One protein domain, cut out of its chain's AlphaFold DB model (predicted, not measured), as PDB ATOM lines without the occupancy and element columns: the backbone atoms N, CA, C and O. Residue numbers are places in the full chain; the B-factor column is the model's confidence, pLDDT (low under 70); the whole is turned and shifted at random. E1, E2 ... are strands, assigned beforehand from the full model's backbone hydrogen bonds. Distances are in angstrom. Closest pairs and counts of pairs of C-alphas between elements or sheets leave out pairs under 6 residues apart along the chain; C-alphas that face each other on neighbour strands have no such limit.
ATOM      1  N   TYR A 123      45.361  28.492  -1.124       87.69
ATOM      2  CA  TYR A 123      44.741  29.802  -1.194       87.69
ATOM      3  C   TYR A 123      44.924  30.545   0.131       87.69
ATOM      4  O   TYR A 123      44.897  29.952   1.213       87.69
ATOM      5  N   GLY A 124      45.106  31.857   0.035       84.12
ATOM      6  CA  GLY A 124      45.267  32.753   1.172       84.12
ATOM      7  C   GLY A 124      46.282  33.848   0.872       84.12
ATOM      8  O   GLY A 124      47.221  33.653   0.104       84.12
ATOM      9  N   ASP A 125      46.085  35.004   1.493       87.44
ATOM     10  CA  ASP A 125      47.047  36.105   1.509       87.44
ATOM     11  C   ASP A 125      48.418  35.641   2.070       87.44
ATOM     12  O   ASP A 125      48.464  35.171   3.213       87.44
ATOM     13  N   PRO A 126      49.518  35.742   1.294       84.31
ATOM     14  CA  PRO A 126      50.861  35.294   1.681       84.31
ATOM     15  C   PRO A 126      51.465  36.024   2.881       84.31
ATOM     16  O   PRO A 126      52.418  35.502   3.471       84.31
ATOM     17  N   ASP A 127      50.971  37.220   3.200       84.19
ATOM     18  CA  ASP A 127      51.532  38.066   4.253       84.19
ATOM     19  C   ASP A 127      50.885  37.789   5.614       84.19
ATOM     20  O   ASP A 127      51.508  37.995   6.657       84.19
ATOM     21  N   THR A 128      49.656  37.264   5.615       84.19
ATOM     22  CA  THR A 128      48.874  37.001   6.834       84.19
ATOM     23  C   THR A 128      48.607  35.518   7.088       84.19
ATOM     24  O   THR A 128      48.393  35.130   8.237       84.19
ATOM     25  N   ASN A 129      48.659  34.670   6.055       90.31
ATOM     26  CA  ASN A 129      48.310  33.256   6.157       90.31
ATOM     27  C   ASN A 129      49.530  32.344   6.026       90.31
ATOM     28  O   ASN A 129      50.307  32.434   5.072       90.31
ATOM     29  N   ARG A 130      49.658  31.393   6.955       90.75
ATOM     30  CA  ARG A 130      50.702  30.364   6.902       90.75
ATOM     31  C   ARG A 130      50.279  29.064   7.576       90.75
ATOM     32  O   ARG A 130      49.484  29.080   8.508       90.75
ATOM     33  N   TRP A 131      50.841  27.942   7.141       89.56
ATOM     34  CA  TRP A 131      50.601  26.616   7.726       89.56
ATOM     35  C   TRP A 131      51.901  25.835   7.894       89.56
ATOM     36  O   TRP A 131      52.929  26.189   7.315       89.56
ATOM     37  N   ARG A 132      51.869  24.777   8.703       80.62
ATOM     38  CA  ARG A 132      53.016  23.904   8.934       80.62
ATOM     39  C   ARG A 132      52.953  22.644   8.089       80.62
ATOM     40  O   ARG A 132      51.937  21.959   8.028       80.62
ATOM     41  N   ILE A 133      54.100  22.302   7.517       76.38
ATOM     42  CA  ILE A 133      54.415  20.944   7.082       76.38
ATOM     43  C   ILE A 133      55.587  20.504   7.952       76.38
ATOM     44  O   ILE A 133      56.689  21.052   7.858       76.38
ATOM     45  N   GLU A 134      55.316  19.575   8.868       71.69
ATOM     46  CA  GLU A 134      56.238  19.205   9.947       71.69
ATOM     47  C   GLU A 134      56.688  20.446  10.752       71.69
ATOM     48  O   GLU A 134      55.863  21.153  11.329       71.69
ATOM     49  N   CYS A 135      57.990  20.752  10.794       72.06
ATOM     50  CA  CYS A 135      58.519  21.933  11.482       72.06
ATOM     51  C   CYS A 135      58.603  23.190  10.597       72.06
ATOM     52  O   CYS A 135      58.930  24.273  11.099       72.06
ATOM     53  N   ASN A 136      58.337  23.065   9.298       76.38
ATOM     54  CA  ASN A 136      58.527  24.129   8.321       76.38
ATOM     55  C   ASN A 136      57.256  24.954   8.137       76.38
ATOM     56  O   ASN A 136      56.165  24.405   8.021       76.38
ATOM     57  N   TRP A 137      57.412  26.278   8.091       85.19
ATOM     58  CA  TRP A 137      56.314  27.199   7.802       85.19
ATOM     59  C   TRP A 137      56.188  27.411   6.303       85.19
ATOM     60  O   TRP A 137      57.180  27.694   5.634       85.19
ATOM     61  N   CYS A 138      54.961  27.326   5.814       88.19
ATOM     62  CA  CYS A 138      54.578  27.471   4.424       88.19
ATOM     63  C   CYS A 138      53.626  28.652   4.255       88.19
ATOM     64  O   CYS A 138      52.789  28.899   5.119       88.19
ATOM     65  N   ARG A 139      53.756  29.367   3.136       89.25
ATOM     66  CA  ARG A 139      52.850  30.441   2.703       89.25
ATOM     67  C   ARG A 139      52.435  30.227   1.257       89.25
ATOM     68  O   ARG A 139      53.173  29.596   0.498       89.25
ATOM     69  N   CYS A 140      51.288  30.771   0.871       87.25
ATOM     70  CA  CYS A 140      50.773  30.578  -0.475       87.25
ATOM     71  C   CYS A 140      51.276  31.652  -1.439       87.25
ATOM     72  O   CYS A 140      50.944  32.819  -1.285       87.25
ATOM     73  N   VAL A 141      52.059  31.272  -2.447       84.75
ATOM     74  CA  VAL A 141      52.563  32.191  -3.473       84.75
ATOM     75  C   VAL A 141      52.130  31.663  -4.833       84.75
ATOM     76  O   VAL A 141      52.508  30.560  -5.214       84.75
ATOM     77  N   ASN A 142      51.331  32.445  -5.567       82.62
ATOM     78  CA  ASN A 142      50.803  32.064  -6.884       82.62
ATOM     79  C   ASN A 142      50.100  30.690  -6.886       82.62
ATOM     80  O   ASN A 142      50.311  29.882  -7.787       82.62
ATOM     81  N   GLY A 143      49.304  30.413  -5.847       80.00
ATOM     82  CA  GLY A 143      48.561  29.156  -5.708       80.00
ATOM     83  C   GLY A 143      49.395  27.956  -5.252       80.00
ATOM     84  O   GLY A 143      48.851  26.862  -5.159       80.00
ATOM     85  N   LYS A 144      50.688  28.140  -4.949       84.44
ATOM     86  CA  LYS A 144      51.600  27.069  -4.524       84.44
ATOM     87  C   LYS A 144      52.240  27.338  -3.166       84.44
ATOM     88  O   LYS A 144      52.611  28.470  -2.837       84.44
ATOM     89  N   GLY A 145      52.413  26.277  -2.380       82.25
ATOM     90  CA  GLY A 145      53.070  26.328  -1.077       82.25
ATOM     91  C   GLY A 145      54.569  26.623  -1.169       82.25
ATOM     92  O   GLY A 145      55.351  25.821  -1.670       82.25
ATOM     93  N   SER A 146      54.993  27.764  -0.624       84.81
ATOM     94  CA  SER A 146      56.401  28.127  -0.455       84.81
ATOM     95  C   SER A 146      56.800  27.974   1.012       84.81
ATOM     96  O   SER A 146      56.367  28.758   1.860       84.81
ATOM     97  N   CYS A 147      57.609  26.956   1.312       83.00
ATOM     98  CA  CYS A 147      57.970  26.580   2.679       83.00
ATOM     99  C   CYS A 147      59.418  26.926   3.050       83.00
ATOM    100  O   CYS A 147      60.336  26.841   2.228       83.00
ATOM    101  N   THR A 148      59.647  27.255   4.323       76.56
ATOM    102  CA  THR A 148      60.999  27.358   4.887       76.56
ATOM    103  C   THR A 148      61.716  26.012   4.807       76.56
ATOM    104  O   THR A 148      61.081  24.968   4.895       76.56
ATOM    105  N   ARG A 149      63.048  26.018   4.689       69.81
ATOM    106  CA  ARG A 149      63.862  24.793   4.614       69.81
ATOM    107  C   ARG A 149      64.688  24.616   5.883       69.81
ATOM    108  O   ARG A 149      65.880  24.910   5.901       69.81
ATOM    109  N   LYS A 150      64.039  24.181   6.961       64.50
ATOM    110  CA  LYS A 150      64.690  23.791   8.215       64.50
ATOM    111  C   LYS A 150      64.724  22.269   8.303       64.50
ATOM    112  O   LYS A 150      63.733  21.605   8.003       64.50
ATOM    113  N   GLY A 151      65.870  21.721   8.705       52.09
ATOM    114  CA  GLY A 151      65.968  20.311   9.069       52.09
ATOM    115  C   GLY A 151      65.159  20.073  10.339       52.09
ATOM    116  O   GLY A 151      65.483  20.643  11.381       52.09
ATOM    117  N   CYS A 152      64.093  19.283  10.240       59.34
ATOM    118  CA  CYS A 152      63.237  18.976  11.375       59.34
ATOM    119  C   CYS A 152      63.863  17.830  12.187       59.34
ATOM    120  O   CYS A 152      64.068  16.745  11.633       59.34
ATOM    121  N   THR A 164      52.249  24.398  19.981       62.47
ATOM    122  CA  THR A 164      52.510  25.248  18.800       62.47
ATOM    123  C   THR A 164      51.368  25.186  17.802       62.47
ATOM    124  O   THR A 164      50.986  24.096  17.391       62.47
ATOM    125  N   ASN A 165      50.874  26.351  17.380       75.69
ATOM    126  CA  ASN A 165      49.856  26.461  16.336       75.69
ATOM    127  C   ASN A 165      50.365  25.833  15.027       75.69
ATOM    128  O   ASN A 165      51.513  26.060  14.614       75.69
ATOM    129  N   GLU A 166      49.499  25.056  14.381       83.81
ATOM    130  CA  GLU A 166      49.749  24.396  13.097       83.81
ATOM    131  C   GLU A 166      49.576  25.356  11.921       83.81
ATOM    132  O   GLU A 166      50.171  25.171  10.861       83.81
ATOM    133  N   CYS A 167      48.771  26.398  12.105       88.44
ATOM    134  CA  CYS A 167      48.489  27.402  11.096       88.44
ATOM    135  C   CYS A 167      48.151  28.753  11.735       88.44
ATOM    136  O   CYS A 167      47.829  28.838  12.919       88.44
ATOM    137  N   GLU A 168      48.246  29.819  10.949       90.31
ATOM    138  CA  GLU A 168      47.859  31.177  11.324       90.31
ATOM    139  C   GLU A 168      47.092  31.828  10.174       90.31
ATOM    140  O   GLU A 168      47.400  31.589   9.002       90.31
ATOM    141  N   GLY A 169      46.099  32.645  10.529       88.19
ATOM    142  CA  GLY A 169      45.170  33.246   9.580       88.19
ATOM    143  C   GLY A 169      44.085  32.264   9.128       88.19
ATOM    144  O   GLY A 169      43.608  31.440   9.904       88.19
ATOM    145  N   THR A 170      43.693  32.365   7.862       88.88
ATOM    146  CA  THR A 170      42.690  31.523   7.190       88.88
ATOM    147  C   THR A 170      43.223  30.860   5.902       88.88
ATOM    148  O   THR A 170      42.536  30.868   4.880       88.88
ATOM    149  N   PRO A 171      44.445  30.277   5.888       89.69
ATOM    150  CA  PRO A 171      44.919  29.547   4.719       89.69
ATOM    151  C   PRO A 171      44.045  28.325   4.448       89.69
ATOM    152  O   PRO A 171      43.563  27.660   5.370       89.69
ATOM    153  N   THR A 172      43.926  28.001   3.165       88.38
ATOM    154  CA  THR A 172      43.453  26.704   2.683       88.38
ATOM    155  C   THR A 172      44.573  26.063   1.873       88.38
ATOM    156  O   THR A 172      45.227  26.752   1.091       88.38
ATOM    157  N   TRP A 173      44.845  24.777   2.070       89.50
ATOM    158  CA  TRP A 173      45.936  24.085   1.377       89.50
ATOM    159  C   TRP A 173      45.638  22.602   1.190       89.50
ATOM    160  O   TRP A 173      44.862  22.027   1.946       89.50
ATOM    161  N   THR A 174      46.264  21.967   0.205       80.62
ATOM    162  CA  THR A 174      46.136  20.526  -0.024       80.62
ATOM    163  C   THR A 174      47.248  19.715   0.648       80.62
ATOM    164  O   THR A 174      48.418  20.097   0.704       80.62
ATOM    165  N   LYS A 175      46.889  18.554   1.189       74.94
ATOM    166  CA  LYS A 175      47.828  17.553   1.703       74.94
ATOM    167  C   LYS A 175      47.463  16.212   1.074       74.94
ATOM    168  O   LYS A 175      46.547  15.532   1.534       74.94
ATOM    169  N   GLY A 176      48.149  15.867  -0.013       73.06
ATOM    170  CA  GLY A 176      47.653  14.846  -0.939       73.06
ATOM    171  C   GLY A 176      46.371  15.342  -1.621       73.06
ATOM    172  O   GLY A 176      46.310  16.494  -2.033       73.06
ATOM    173  N   CYS A 177      45.336  14.506  -1.679       74.69
ATOM    174  CA  CYS A 177      44.003  14.873  -2.178       74.69
ATOM    175  C   CYS A 177      43.142  15.649  -1.165       74.69
ATOM    176  O   CYS A 177      42.079  16.155  -1.513       74.69
ATOM    177  N   ASN A 178      43.570  15.722   0.097       77.44
ATOM    178  CA  ASN A 178      42.768  16.310   1.159       77.44
ATOM    179  C   ASN A 178      42.947  17.820   1.224       77.44
ATOM    180  O   ASN A 178      44.071  18.316   1.211       77.44
ATOM    181  N   THR A 179      41.841  18.553   1.336       82.56
ATOM    182  CA  THR A 179      41.842  20.005   1.510       82.56
ATOM    183  C   THR A 179      41.776  20.348   2.991       82.56
ATOM    184  O   THR A 179      40.865  19.935   3.704       82.56
ATOM    185  N   CYS A 180      42.750  21.119   3.453       87.38
ATOM    186  CA  CYS A 180      42.897  21.599   4.817       87.38
ATOM    187  C   CYS A 180      42.548  23.081   4.921       87.38
ATOM    188  O   CYS A 180      42.876  23.859   4.030       87.38
ATOM    189  N   SER A 181      41.939  23.473   6.038       89.88
ATOM    190  CA  SER A 181      41.629  24.857   6.398       89.88
ATOM    191  C   SER A 181      42.090  25.159   7.821       89.88
ATOM    192  O   SER A 181      42.105  24.274   8.679       89.88
ATOM    193  N   CYS A 182      42.491  26.401   8.087       89.62
ATOM    194  CA  CYS A 182      42.897  26.796   9.433       89.62
ATOM    195  C   CYS A 182      41.697  27.198  10.293       89.62
ATOM    196  O   CYS A 182      40.988  28.149   9.965       89.62
ATOM    197  N   VAL A 183      41.508  26.524  11.429       88.38
ATOM    198  CA  VAL A 183      40.475  26.861  12.416       88.38
ATOM    199  C   VAL A 183      41.124  26.970  13.792       88.38
ATOM    200  O   VAL A 183      41.650  25.991  14.318       88.38
ATOM    201  N   ASN A 184      41.107  28.173  14.378       85.62
ATOM    202  CA  ASN A 184      41.675  28.465  15.704       85.62
ATOM    203  C   ASN A 184      43.117  27.946  15.893       85.62
ATOM    204  O   ASN A 184      43.459  27.385  16.930       85.62
ATOM    205  N   GLY A 185      43.959  28.111  14.869       81.88
ATOM    206  CA  GLY A 185      45.366  27.699  14.902       81.88
ATOM    207  C   GLY A 185      45.622  26.207  14.660       81.88
ATOM    208  O   GLY A 185      46.774  25.782  14.746       81.88
ATOM    209  N   SER A 186      44.583  25.427  14.345       84.94
ATOM    210  CA  SER A 186      44.658  23.989  14.045       84.94
ATOM    211  C   SER A 186      44.226  23.697  12.608       84.94
ATOM    212  O   SER A 186      43.297  24.332  12.099       84.94
ATOM    213  N   ALA A 187      44.864  22.724  11.954       83.50
ATOM    214  CA  ALA A 187      44.486  22.304  10.612       83.50
ATOM    215  C   ALA A 187      43.259  21.380  10.646       83.50
ATOM    216  O   ALA A 187      43.283  20.307  11.244       83.50
ATOM    217  N   GLN A 188      42.185  21.785   9.975       88.12
ATOM    218  CA  GLN A 188      40.988  20.975   9.763       88.12
ATOM    219  C   GLN A 188      40.969  20.512   8.309       88.12
ATOM    220  O   GLN A 188      40.747  21.323   7.408       88.12
ATOM    221  N   CYS A 189      41.241  19.229   8.080       83.06
ATOM    222  CA  CYS A 189      41.351  18.651   6.743       83.06
ATOM    223  C   CYS A 189      40.173  17.740   6.416       83.06
ATOM    224  O   CYS A 189      39.663  17.034   7.288       83.06
TER     225      CYS A 189
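Overview. This is residues 123 to 152 and 164 to 189 of the 420 residues of the protein "Pacifastin light chain" of Pacifastacus leniusculus (UniProt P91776). Two small three-stranded sheets, E1 E2 E3 and E4 E5 E6, make a sandwich that is partly face to face, their strands crossed at 89 degrees. The two sheets come closest at E1 and E3 of the first and E4 and E5 of the second, and a short stretch of the link before E4, residues 167 to 168, pairs along residues 130 to 131 of E1. The printed part has 56 residues with no named helix and six named strands in the order E1 E2 E3 E4 E5 E6. Each sheet is a meander, each strand the antiparallel neighbour of the one before, and the class is all strand. The whole is compact and rounded, with a radius of gyration of the C-alphas of 10.2 A and spans of 25 by 25 by 24 A.

Arrangement. In the first sheet, E2, residues 136 to 141, is the inner strand between the edge strands E1, residues 130 to 133, and E3, residues 144 to 147. E1 and E2 form a hairpin, antiparallel at 131 degrees, with N 138 and O 131 2.8 A apart, within hydrogen-bond range. E2 and E3 form another at 148 degrees, with N 146 and O 139 at 2.8 A. The pairing is staggered: E2 pairs with E1 over residues 136 to 138 and with E3 over 138 to 141. In the second sheet, E5, residues 178 to 183, is the inner strand between E4, residues 172 to 175, and E6, residues 186 to 189. The hairpin of E4 and E5 has N 180 and O 173 at 2.7 A, and that of E5 and E6 has N 181 and O 188 at 2.8 A. Between the sheets, the closest C-alphas of E1 and E5 are those of Trp 131 and Cys 182, 7.9 A apart. Those of E3 and E4 are Gly 145 and Trp 173, also 7.9 A apart. E1 and E4 are near each other, with 5 pairs of C-alphas within 10 A. E2 and E4 are only just apart, closest 8.3 A.

Along the chain. E1 begins at C-alpha 130, (50.702, 30.364, 6.902), and is 10.1 A long. E2 measures 15.5 A and E5 15.6 A, each over six residues. E4 begins at C-alpha 172, (43.453, 26.704, 2.683), and E6 ends at C-alpha 189, (41.351, 18.651, 6.743).

Size, cuts and confidence. The C-alphas of Asn 142 and Thr 164 are the two farthest apart, at 26.6 A. Residues 153 to 163 are not printed, and C-alphas 152 and 164 are 14.5 A apart across this cut in the link E3 to E4. The four links that are printed whole are tight. The mean pLDDT of the printed part is 81.9, and residues 149 to 152 and residue 164 are under 70.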